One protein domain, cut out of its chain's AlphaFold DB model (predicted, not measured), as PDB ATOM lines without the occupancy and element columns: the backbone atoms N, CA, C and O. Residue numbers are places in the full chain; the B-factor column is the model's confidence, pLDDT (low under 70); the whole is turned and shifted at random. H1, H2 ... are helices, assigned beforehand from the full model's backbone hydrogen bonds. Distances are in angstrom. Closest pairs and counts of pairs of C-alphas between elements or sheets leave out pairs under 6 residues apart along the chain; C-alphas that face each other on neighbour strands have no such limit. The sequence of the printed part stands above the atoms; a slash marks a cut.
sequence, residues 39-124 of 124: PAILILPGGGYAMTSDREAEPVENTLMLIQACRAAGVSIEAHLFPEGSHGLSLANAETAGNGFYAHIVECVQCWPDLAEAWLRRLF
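What this domain is: This is residues 39 to 124 of the 124 residues of the protein "Esterase/lipase" of Bifidobacterium longum (UniProt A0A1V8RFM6). With little regular structure, the model shows two helices, H1 and H2, pointing nearly the same way, with the extended stretches of residues 39 to 46 and 77 to 83 running between them. Loops, among them residues 93 to 103, gather at one end. The printed part has 86 residues, 25 of them in the two named helices, H1 then H2, with no named strand; the class is all helix. It is only just compact, close to loose, with a radius of gyration of the C-alphas of 14.0 A and spans of 43 by 30 by 17 A.

Where its parts are: After residues 39 to 59, H1 holds residues 60 to 72, 18.4 A long, beginning at C-alpha 60 (-32.072, 7.050, 14.443). H2 holds residues 112 to 123, 17.0 A long, ending at C-alpha 123 (-56.403, 9.110, 6.369).

How they stand to each other: H1 and H2 are apart. Every O i to N i+4 pair is within hydrogen-bond range in H1, and 7 of 8 in H2.

The domain as a whole: The C-alphas of Gly 74 and Gly 100, the two farthest apart, are 43.7 A apart. The printed part has no cut. The link from H1 to H2, 39 residues, is long. Mean pLDDT of the printed part is 70.2; residues 39 to 62 and 98 to 103 are among those under 70.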
ATOM      1  N   PRO A  39     -56.025   5.672  13.879       58.84
ATOM      2  CA  PRO A  39     -54.731   5.924  13.266       58.84
ATOM      3  C   PRO A  39     -53.911   6.807  14.215       58.84
ATOM      4  O   PRO A  39     -54.407   7.819  14.714       58.84
ATOM      5  N   ALA A  40     -52.677   6.402  14.502       55.25
ATOM      6  CA  ALA A  40     -51.745   7.171  15.314       55.25
ATOM      7  C   ALA A  40     -50.759   7.893  14.393       55.25
ATOM      8  O   ALA A  40     -50.225   7.291  13.464       55.25
ATOM      9  N   ILE A  41     -50.517   9.175  14.663       46.28
ATOM     10  CA  ILE A  41     -49.466   9.957  14.008       46.28
ATOM     11  C   ILE A  41     -48.350  10.113  15.013       46.28
ATOM     12  O   ILE A  41     -48.577  10.614  16.116       46.28
ATOM     13  N   LEU A  42     -47.151   9.718  14.623       54.59
ATOM     14  CA  LEU A  42     -45.961  10.024  15.384       54.59
ATOM     15  C   LEU A  42     -45.192  11.112  14.642       54.59
ATOM     16  O   LEU A  42     -44.585  10.855  13.608       54.59
ATOM     17  N   ILE A  43     -45.229  12.325  15.182       47.12
ATOM     18  CA  ILE A  43     -44.418  13.440  14.701       47.12
ATOM     19  C   ILE A  43     -43.238  13.554  15.660       47.12
ATOM     20  O   ILE A  43     -43.429  13.874  16.832       47.12
ATOM     21  N   LEU A  44     -42.034  13.261  15.172       51.19
ATOM     22  CA  LEU A  44     -40.791  13.469  15.912       51.19
ATOM     23  C   LEU A  44     -40.141  14.763  15.403       51.19
ATOM     24  O   LEU A  44     -39.463  14.732  14.376       51.19
ATOM     25  N   PRO A  45     -40.361  15.921  16.053       40.03
ATOM     26  CA  PRO A  45     -39.613  17.122  15.716       40.03
ATOM     27  C   PRO A  45     -38.167  16.989  16.223       40.03
ATOM     28  O   PRO A  45     -37.913  16.870  17.418       40.03
ATOM     29  N   GLY A  46     -37.222  17.013  15.286       42.31
ATOM     30  CA  GLY A  46     -35.776  16.921  15.504       42.31
ATOM     31  C   GLY A  46     -35.152  16.396  14.214       42.31
ATOM     32  O   GLY A  46     -35.257  15.219  13.908       42.31
ATOM     33  N   GLY A  47     -34.669  17.264  13.332       47.38
ATOM     34  CA  GLY A  47     -33.370  17.875  13.543       47.38
ATOM     35  C   GLY A  47     -32.305  16.886  13.093       47.38
ATOM     36  O   GLY A  47     -31.794  16.131  13.912       47.38
ATOM     37  N   GLY A  48     -32.033  16.842  11.784       45.84
ATOM     38  CA  GLY A  48     -30.968  16.013  11.260       45.84
ATOM     39  C   GLY A  48     -29.554  16.212  11.828       45.84
ATOM     40  O   GLY A  48     -29.186  16.975  12.723       45.84
ATOM     41  N   TYR A  49     -28.713  15.326  11.347       52.09
ATOM     42  CA  TYR A  49     -27.877  14.574  12.272       52.09
ATOM     43  C   TYR A  49     -26.493  15.195  12.490       52.09
ATOM     44  O   TYR A  49     -25.522  14.490  12.746       52.09
ATOM     45  N   ALA A  50     -26.389  16.521  12.365       45.59
ATOM     46  CA  ALA A  50     -25.128  17.244  12.499       45.59
ATOM     47  C   ALA A  50     -24.769  17.565  13.961       45.59
ATOM     48  O   ALA A  50     -23.588  17.652  14.281       45.59
ATOM     49  N   MET A  51     -25.762  17.750  14.844       40.62
ATOM     50  CA  MET A  51     -25.558  18.077  16.263       40.62
ATOM     51  C   MET A  51     -26.685  17.487  17.124       40.62
ATOM     52  O   MET A  51     -27.847  17.869  16.975       40.62
ATOM     53  N   THR A  52     -26.330  16.602  18.056       45.12
ATOM     54  CA  THR A  52     -27.218  16.017  19.075       45.12
ATOM     55  C   THR A  52     -26.876  16.606  20.444       45.12
ATOM     56  O   THR A  52     -25.695  16.746  20.761       45.12
ATOM     57  N   SER A  53     -27.863  16.952  21.279       43.12
ATOM     58  CA  SER A  53     -27.580  17.214  22.699       43.12
ATOM     59  C   SER A  53     -27.276  15.897  23.427       43.12
ATOM     60  O   SER A  53     -27.715  14.836  22.988       43.12
ATOM     61  N   ASP A  54     -26.583  15.937  24.569       40.50
ATOM     62  CA  ASP A  54     -26.257  14.733  25.362       40.50
ATOM     63  C   ASP A  54     -27.502  13.942  25.830       40.50
ATOM     64  O   ASP A  54     -27.388  12.797  26.256       40.50
ATOM     65  N   ARG A  55     -28.702  14.542  25.766       45.00
ATOM     66  CA  ARG A  55     -29.993  13.889  26.066       45.00
ATOM     67  C   ARG A  55     -30.700  13.313  24.834       45.00
ATOM     68  O   ARG A  55     -31.701  12.625  24.988       45.00
ATOM     69  N   GLU A  56     -30.209  13.624  23.639       45.50
ATOM     70  CA  GLU A  56     -30.833  13.345  22.335       45.50
ATOM     71  C   GLU A  56     -29.877  12.614  21.382       45.50
ATOM     72  O   GLU A  56     -30.204  12.393  20.219       45.50
ATOM     73  N   ALA A  57     -28.697  12.228  21.871       44.28
ATOM     74  CA  ALA A  57     -27.710  11.428  21.149       44.28
ATOM     75  C   ALA A  57     -28.151   9.966  20.925       44.28
ATOM     76  O   ALA A  57     -27.449   9.210  20.262       44.28
ATOM     77  N   GLU A  58     -29.319   9.582  21.442       46.06
ATOM     78  CA  GLU A  58     -29.902   8.251  21.300       46.06
ATOM     79  C   GLU A  58     -30.923   8.224  20.147       46.06
ATOM     80  O   GLU A  58     -31.913   8.962  20.145       46.06
ATOM     81  N   PRO A  59     -30.751   7.326  19.177       56.06
ATOM     82  CA  PRO A  59     -30.287   7.689  17.846       56.06
ATOM     83  C   PRO A  59     -31.375   7.339  16.812       56.06
ATOM     84  O   PRO A  59     -32.516   7.047  17.179       56.06
ATOM     85  N   VAL A  60     -31.103   7.410  15.510       56.72
ATOM     86  CA  VAL A  60     -32.072   7.050  14.443       56.72
ATOM     87  C   VAL A  60     -32.772   5.707  14.722       56.72
ATOM     88  O   VAL A  60     -33.942   5.509  14.397       56.72
ATOM     89  N   GLU A  61     -32.077   4.817  15.413       59.44
ATOM     90  CA  GLU A  61     -32.491   3.533  15.946       59.44
ATOM     91  C   GLU A  61     -33.765   3.614  16.792       59.44
ATOM     92  O   GLU A  61     -34.631   2.765  16.613       59.44
ATOM     93  N   ASN A  62     -33.968   4.645  17.619       65.44
ATOM     94  CA  ASN A  62     -35.221   4.825  18.364       65.44
ATOM     95  C   ASN A  62     -36.412   5.009  17.415       65.44
ATOM     96  O   ASN A  62     -37.469   4.396  17.585       65.44
ATOM     97  N   THR A  63     -36.220   5.812  16.364       71.81
ATOM     98  CA  THR A  63     -37.236   6.016  15.325       71.81
ATOM     99  C   THR A  63     -37.466   4.724  14.540       71.81
ATOM    100  O   THR A  63     -38.609   4.338  14.304       71.81
ATOM    101  N   LEU A  64     -36.400   4.002  14.186       70.88
ATOM    102  CA  LEU A  64     -36.488   2.728  13.468       70.88
ATOM    103  C   LEU A  64     -37.166   1.623  14.293       70.88
ATOM    104  O   LEU A  64     -38.012   0.905  13.759       70.88
ATOM    105  N   MET A  65     -36.847   1.498  15.582       75.12
ATOM    106  CA  MET A  65     -37.473   0.551  16.512       75.12
ATOM    107  C   MET A  65     -38.965   0.836  16.660       75.12
ATOM    108  O   MET A  65     -39.784  -0.084  16.656       75.12
ATOM    109  N   LEU A  66     -39.341   2.111  16.723       72.38
ATOM    110  CA  LEU A  66     -40.740   2.503  16.787       72.38
ATOM    111  C   LEU A  66     -41.471   2.237  15.468       72.38
ATOM    112  O   LEU A  66     -42.574   1.694  15.485       72.38
ATOM    113  N   ILE A  67     -40.832   2.493  14.320       78.56
ATOM    114  CA  ILE A  67     -41.376   2.094  13.015       78.56
ATOM    115  C   ILE A  67     -41.630   0.583  12.974       78.56
ATOM    116  O   ILE A  67     -42.690   0.142  12.523       78.56
ATOM    117  N   GLN A  68     -40.683  -0.220  13.463       75.19
ATOM    118  CA  GLN A  68     -40.839  -1.670  13.554       75.19
ATOM    119  C   GLN A  68     -42.002  -2.065  14.473       75.19
ATOM    120  O   GLN A  68     -42.807  -2.914  14.087       75.19
ATOM    121  N   ALA A  69     -42.140  -1.430  15.639       77.75
ATOM    122  CA  ALA A  69     -43.226  -1.696  16.580       77.75
ATOM    123  C   ALA A  69     -44.608  -1.349  15.996       77.75
ATOM    124  O   ALA A  69     -45.526  -2.167  16.071       77.75
ATOM    125  N   CYS A  70     -44.756  -0.190  15.342       77.31
ATOM    126  CA  CYS A  70     -46.001   0.197  14.669       77.31
ATOM    127  C   CYS A  70     -46.380  -0.794  13.564       77.31
ATOM    128  O   CYS A  70     -47.529  -1.231  13.491       77.31
ATOM    129  N   ARG A  71     -45.402  -1.220  12.750       77.38
ATOM    130  CA  ARG A  71     -45.616  -2.252  11.725       77.38
ATOM    131  C   ARG A  71     -46.047  -3.585  12.333       77.38
ATOM    132  O   ARG A  71     -46.974  -4.200  11.816       77.38
ATOM    133  N   ALA A  72     -45.404  -4.023  13.416       70.69
ATOM    134  CA  ALA A  72     -45.753  -5.262  14.112       70.69
ATOM    135  C   ALA A  72     -47.173  -5.222  14.704       70.69
ATOM    136  O   ALA A  72     -47.855  -6.243  14.728       70.69
ATOM    137  N   ALA A  73     -47.638  -4.044  15.124       76.31
ATOM    138  CA  ALA A  73     -48.986  -3.819  15.640       76.31
ATOM    139  C   ALA A  73     -50.057  -3.606  14.548       76.31
ATOM    140  O   ALA A  73     -51.219  -3.379  14.877       76.31
ATOM    141  N   GLY A  74     -49.696  -3.645  13.258       77.12
ATOM    142  CA  GLY A  74     -50.634  -3.384  12.158       77.12
ATOM    143  C   GLY A  74     -51.101  -1.925  12.067       77.12
ATOM    144  O   GLY A  74     -52.121  -1.643  11.440       77.12
ATOM    145  N   VAL A  75     -50.371  -0.994  12.685       79.81
ATOM    146  CA  VAL A  75     -50.671   0.441  12.649       79.81
ATOM    147  C   VAL A  75     -50.071   1.045  11.380       79.81
ATOM    148  O   VAL A  75     -48.883   0.880  11.103       79.81
ATOM    149  N   SER A  76     -50.894   1.756  10.604       77.88
ATOM    150  CA  SER A  76     -50.428   2.503   9.429       77.88
ATOM    151  C   SER A  76     -49.430   3.581   9.851       77.88
ATOM    152  O   SER A  76     -49.717   4.363  10.756       77.88
ATOM    153  N   ILE A  77     -48.274   3.634   9.190       80.38
ATOM    154  CA  ILE A  77     -47.175   4.534   9.540       80.38
ATOM    155  C   ILE A  77     -46.538   5.148   8.293       80.38
ATOM    156  O   ILE A  77     -46.352   4.475   7.280       80.38
ATOM    157  N   GLU A  78     -46.172   6.422   8.398       83.62
ATOM    158  CA  GLU A  78     -45.282   7.124   7.479       83.62
ATOM    159  C   GLU A  78     -44.174   7.794   8.295       83.62
ATOM    160  O   GLU A  78     -44.435   8.316   9.376       83.62
ATOM    161  N   ALA A  79     -42.937   7.738   7.804       82.12
ATOM    162  CA  ALA A  79     -41.777   8.306   8.477       82.12
ATOM    163  C   ALA A  79     -40.808   8.903   7.453       82.12
ATOM    164  O   ALA A  79     -40.603   8.325   6.385       82.12
ATOM    165  N   HIS A  80     -40.189  10.029   7.813       82.00
ATOM    166  CA  HIS A  80     -39.242  10.774   6.982       82.00
ATOM    167  C   HIS A  80     -37.969  11.040   7.792       82.00
ATOM    168  O   HIS A  80     -38.045  11.570   8.897       82.00
ATOM    169  N   LEU A  81     -36.810  10.644   7.260       75.62
ATOM    170  CA  LEU A  81     -35.491  10.843   7.871       75.62
ATOM    171  C   LEU A  81     -34.684  11.775   6.961       75.62
ATOM    172  O   LEU A  81     -34.499  11.471   5.782       75.62
ATOM    173  N   PHE A  82     -34.217  12.904   7.494       78.06
ATOM    174  CA  PHE A  82     -33.531  13.944   6.719       78.06
ATOM    175  C   PHE A  82     -32.023  13.915   6.960       78.06
ATOM    176  O   PHE A  82     -31.610  13.734   8.097       78.06
ATOM    177  N   PRO A  83     -31.176  14.139   5.945       65.50
ATOM    178  CA  PRO A  83     -29.736  13.913   6.067       65.50
ATOM    179  C   PRO A  83     -29.013  14.852   7.052       65.50
ATOM    180  O   PRO A  83     -27.919  14.509   7.494       65.50
ATOM    181  N   GLU A  84     -29.583  16.012   7.404       68.12
ATOM    182  CA  GLU A  84     -28.873  17.072   8.138       68.12
ATOM    183  C   GLU A  84     -29.758  18.004   8.998       68.12
ATOM    184  O   GLU A  84     -30.987  17.995   8.899       68.12
ATOM    185  N   GLY A  85     -29.059  18.792   9.837       72.00
ATOM    186  CA  GLY A  85     -29.456  19.883  10.762       72.00
ATOM    187  C   GLY A  85     -29.919  19.751  12.230       72.00
ATOM    188  O   GLY A  85     -30.802  18.998  12.514       72.00
ATOM    189  N   SER A  86     -29.378  20.484  13.199       67.00
ATOM    190  CA  SER A  86     -29.488  20.215  14.660       67.00
ATOM    191  C   SER A  86     -30.875  19.894  15.264       67.00
ATOM    192  O   SER A  86     -31.915  20.230  14.720       67.00
ATOM    193  N   HIS A  87     -30.921  19.310  16.471       72.38
ATOM    194  CA  HIS A  87     -32.187  19.166  17.209       72.38
ATOM    195  C   HIS A  87     -32.968  20.495  17.329       72.38
ATOM    196  O   HIS A  87     -32.392  21.580  17.443       72.38
ATOM    197  N   GLY A  88     -34.302  20.396  17.338       72.44
ATOM    198  CA  GLY A  88     -35.173  21.541  17.594       72.44
ATOM    199  C   GLY A  88     -35.343  22.492  16.406       72.44
ATOM    200  O   GLY A  88     -35.628  23.667  16.620       72.44
ATOM    201  N   LEU A  89     -35.201  22.015  15.162       76.94
ATOM    202  CA  LEU A  89     -35.364  22.867  13.970       76.94
ATOM    203  C   LEU A  89     -36.754  23.493  13.839       76.94
ATOM    204  O   LEU A  89     -36.883  24.573  13.264       76.94
ATOM    205  N   SER A  90     -37.794  22.829  14.355       84.31
ATOM    206  CA  SER A  90     -39.192  23.223  14.154       84.31
ATOM    207  C   SER A  90     -39.531  23.318  12.656       84.31
ATOM    208  O   SER A  90     -39.571  22.285  11.990       84.31
ATOM    209  N   LEU A  91     -39.733  24.513  12.098       87.25
ATOM    210  CA  LEU A  91     -39.968  24.710  10.663       87.25
ATOM    211  C   LEU A  91     -38.677  24.708   9.834       87.25
ATOM    212  O   LEU A  91     -38.754  24.729   8.612       87.25
ATOM    213  N   ALA A  92     -37.507  24.672  10.479       86.94
ATOM    214  CA  ALA A  92     -36.190  24.702   9.842       86.94
ATOM    215  C   ALA A  92     -35.984  25.905   8.901       86.94
ATOM    216  O   ALA A  92     -35.225  25.821   7.933       86.94
ATOM    217  N   ASN A  93     -36.674  27.017   9.165       88.25
ATOM    218  CA  ASN A  93     -36.637  28.252   8.387       88.25
ATOM    219  C   ASN A  93     -36.303  29.460   9.284       88.25
ATOM    220  O   ASN A  93     -36.022  29.317  10.476       88.25
ATOM    221  N   ALA A  94     -36.278  30.662   8.705       88.88
ATOM    222  CA  ALA A  94     -35.855  31.872   9.411       88.88
ATOM    223  C   ALA A  94     -36.757  32.208  10.614       88.88
ATOM    224  O   ALA A  94     -36.300  32.807  11.587       88.88
ATOM    225  N   GLU A  95     -38.019  31.797  10.560       87.75
ATOM    226  CA  GLU A  95     -39.035  32.012  11.580       87.75
ATOM    227  C   GLU A  95     -38.729  31.233  12.862       87.75
ATOM    228  O   GLU A  95     -39.034  31.710  13.957       87.75
ATOM    229  N   THR A  96     -38.102  30.058  12.746       84.88
ATOM    230  CA  THR A  96     -37.818  29.176  13.888       84.88
ATOM    231  C   THR A  96     -36.339  28.972  14.174       84.88
ATOM    232  O   THR A  96     -36.004  28.366  15.189       84.88
ATOM    233  N   ALA A  97     -35.450  29.523  13.347       81.44
ATOM    234  CA  ALA A  97     -34.007  29.426  13.537       81.44
ATOM    235  C   ALA A  97     -33.507  30.078  14.845       81.44
ATOM    236  O   ALA A  97     -32.389  29.805  15.262       81.44
ATOM    237  N   GLY A  98     -34.315  30.901  15.529       67.19
ATOM    238  CA  GLY A  98     -33.923  31.588  16.767       67.19
ATOM    239  C   GLY A  98     -32.856  32.668  16.530       67.19
ATOM    240  O   GLY A  98     -32.194  32.665  15.501       67.19
ATOM    241  N   ASN A  99     -32.705  33.615  17.469       63.09
ATOM    242  CA  ASN A  99     -31.855  34.834  17.436       63.09
ATOM    243  C   ASN A  99     -30.535  34.779  16.609       63.09
ATOM    244  O   ASN A  99     -29.444  34.835  17.172       63.09
ATOM    245  N   GLY A 100     -30.607  34.746  15.276       60.41
ATOM    246  CA  GLY A 100     -29.449  34.741  14.376       60.41
ATOM    247  C   GLY A 100     -28.735  33.395  14.179       60.41
ATOM    248  O   GLY A 100     -27.662  33.383  13.576       60.41
ATOM    249  N   PHE A 101     -29.292  32.261  14.622       64.69
ATOM    250  CA  PHE A 101     -28.692  30.943  14.371       64.69
ATOM    251  C   PHE A 101     -29.079  30.419  12.982       64.69
ATOM    252  O   PHE A 101     -29.796  29.434  12.847       64.69
ATOM    253  N   TYR A 102     -28.556  31.047  11.923       66.88
ATOM    254  CA  TYR A 102     -28.770  30.615  10.530       66.88
ATOM    255  C   TYR A 102     -28.417  29.138  10.276       66.88
ATOM    256  O   TYR A 102     -28.937  28.544   9.341       66.88
ATOM    257  N   ALA A 103     -27.589  28.528  11.132       67.12
ATOM    258  CA  ALA A 103     -27.298  27.094  11.124       67.12
ATOM    259  C   ALA A 103     -28.531  26.191  11.372       67.12
ATOM    260  O   ALA A 103     -28.452  24.992  11.129       67.12
ATOM    261  N   HIS A 104     -29.650  26.745  11.852       74.50
ATOM    262  CA  HIS A 104     -30.928  26.048  12.045       74.50
ATOM    263  C   HIS A 104     -31.898  26.249  10.864       74.50
ATOM    264  O   HIS A 104     -33.025  25.756  10.897       74.50
ATOM    265  N   ILE A 105     -31.471  26.961   9.812       85.75
ATOM    266  CA  ILE A 105     -32.176  26.989   8.530       85.75
ATOM    267  C   ILE A 105     -31.677  25.803   7.709       85.75
ATOM    268  O   ILE A 105     -30.548  25.811   7.226       85.75
ATOM    269  N   VAL A 106     -32.519  24.783   7.562       85.06
ATOM    270  CA  VAL A 106     -32.162  23.520   6.908       85.06
ATOM    271  C   VAL A 106     -33.205  23.214   5.845       85.06
ATOM    272  O   VAL A 106     -34.246  22.620   6.120       85.06
ATOM    273  N   GLU A 107     -32.937  23.665   4.620       87.94
ATOM    274  CA  GLU A 107     -33.907  23.672   3.519       87.94
ATOM    275  C   GLU A 107     -34.495  22.285   3.234       87.94
ATOM    276  O   GLU A 107     -35.705  22.157   3.053       87.94
ATOM    277  N   CYS A 108     -33.681  21.224   3.291       82.44
ATOM    278  CA  CYS A 108     -34.162  19.870   3.019       82.44
ATOM    279  C   CYS A 108     -35.208  19.369   4.027       82.44
ATOM    280  O   CYS A 108     -35.948  18.446   3.704       82.44
ATOM    281  N   VAL A 109     -35.267  19.949   5.233       83.75
ATOM    282  CA  VAL A 109     -36.231  19.584   6.283       83.75
ATOM    283  C   VAL A 109     -37.548  20.342   6.116       83.75
ATOM    284  O   VAL A 109     -38.591  19.844   6.532       83.75
ATOM    285  N   GLN A 110     -37.546  21.515   5.477       89.12
ATOM    286  CA  GLN A 110     -38.698  22.429   5.443       89.12
ATOM    287  C   GLN A 110     -39.946  21.846   4.759       89.12
ATOM    288  O   GLN A 110     -41.037  22.367   4.961       89.12
ATOM    289  N   CYS A 111     -39.819  20.756   3.996       88.94
ATOM    290  CA  CYS A 111     -40.950  20.072   3.363       88.94
ATOM    291  C   CYS A 111     -41.754  19.167   4.315       88.94
ATOM    292  O   CYS A 111     -42.812  18.665   3.934       88.94
ATOM    293  N   TRP A 112     -41.286  18.929   5.548       84.56
ATOM    294  CA  TRP A 112     -41.970  18.034   6.488       84.56
ATOM    295  C   TRP A 112     -43.437  18.410   6.791       84.56
ATOM    296  O   TRP A 112     -44.238  17.481   6.929       84.56
ATOM    297  N   PRO A 113     -43.847  19.698   6.855       88.69
ATOM    298  CA  PRO A 113     -45.249  20.052   7.067       88.69
ATOM    299  C   PRO A 113     -46.133  19.641   5.885       88.69
ATOM    300  O   PRO A 113     -47.227  19.123   6.102       88.69
ATOM    301  N   ASP A 114     -45.640  19.787   4.652       90.12
ATOM    302  CA  ASP A 114     -46.367  19.385   3.442       90.12
ATOM    303  C   ASP A 114     -46.546  17.861   3.392       90.12
ATOM    304  O   ASP A 114     -47.619  17.352   3.061       90.12
ATOM    305  N   LEU A 115     -45.503  17.114   3.773       85.38
ATOM    306  CA  LEU A 115     -45.552  15.655   3.890       85.38
ATOM    307  C   LEU A 115     -46.571  15.218   4.956       85.38
ATOM    308  O   LEU A 115     -47.380  14.316   4.713       85.38
ATOM    309  N   ALA A 116     -46.591  15.896   6.107       83.50
ATOM    310  CA  ALA A 116     -47.562  15.649   7.167       83.50
ATOM    311  C   ALA A 116     -49.002  15.955   6.716       83.50
ATOM    312  O   ALA A 116     -49.902  15.144   6.947       83.50
ATOM    313  N   GLU A 117     -49.230  17.074   6.020       87.50
ATOM    314  CA  GLU A 117     -50.536  17.410   5.443       87.50
ATOM    315  C   GLU A 117     -50.991  16.346   4.434       87.50
ATOM    316  O   GLU A 117     -52.120  15.851   4.508       87.50
ATOM    317  N   ALA A 118     -50.114  15.947   3.510       85.88
ATOM    318  CA  ALA A 118     -50.418  14.938   2.500       85.88
ATOM    319  C   ALA A 118     -50.763  13.573   3.116       85.88
ATOM    320  O   ALA A 118     -51.565  12.815   2.564       85.88
ATOM    321  N   TRP A 119     -50.160  13.225   4.253       81.19
ATOM    322  CA  TRP A 119     -50.507  12.022   5.002       81.19
ATOM    323  C   TRP A 119     -51.851  12.148   5.727       81.19
ATOM    324  O   TRP A 119     -52.691  11.258   5.602       81.19
ATOM    325  N   LEU A 120     -52.111  13.280   6.391       80.75
ATOM    326  CA  LEU A 120     -53.400  13.558   7.033       80.75
ATOM    327  C   LEU A 120     -54.568  13.452   6.041       80.75
ATOM    328  O   LEU A 120     -55.560  12.790   6.333       80.75
ATOM    329  N   ARG A 121     -54.417  14.022   4.840       83.69
ATOM    330  CA  ARG A 121     -55.421  13.960   3.761       83.69
ATOM    331  C   ARG A 121     -55.670  12.558   3.200       83.69
ATOM    332  O   ARG A 121     -56.664  12.355   2.516       83.69
ATOM    333  N   ARG A 122     -54.753  11.606   3.404       82.12
ATOM    334  CA  ARG A 122     -54.940  10.203   2.985       82.12
ATOM    335  C   ARG A 122     -55.723   9.387   4.012       82.12
ATOM    336  O   ARG A 122     -56.229   8.325   3.660       82.12
ATOM    337  N   LEU A 123     -55.780   9.841   5.264       71.38
ATOM    338  CA  LEU A 123     -56.403   9.110   6.369       71.38
ATOM    339  C   LEU A 123     -57.806   9.595   6.737       71.38
ATOM    340  O   LEU A 123     -58.572   8.806   7.295       71.38
ATOM    341  N   PHE A 124     -58.118  10.861   6.465       66.06
ATOM    342  CA  PHE A 124     -59.406  11.501   6.745       66.06
ATOM    343  C   PHE A 124     -60.041  12.008   5.453       66.06
ATOM    344  O   PHE A 124     -61.286  11.929   5.360       66.06
TER     345      PHE A 124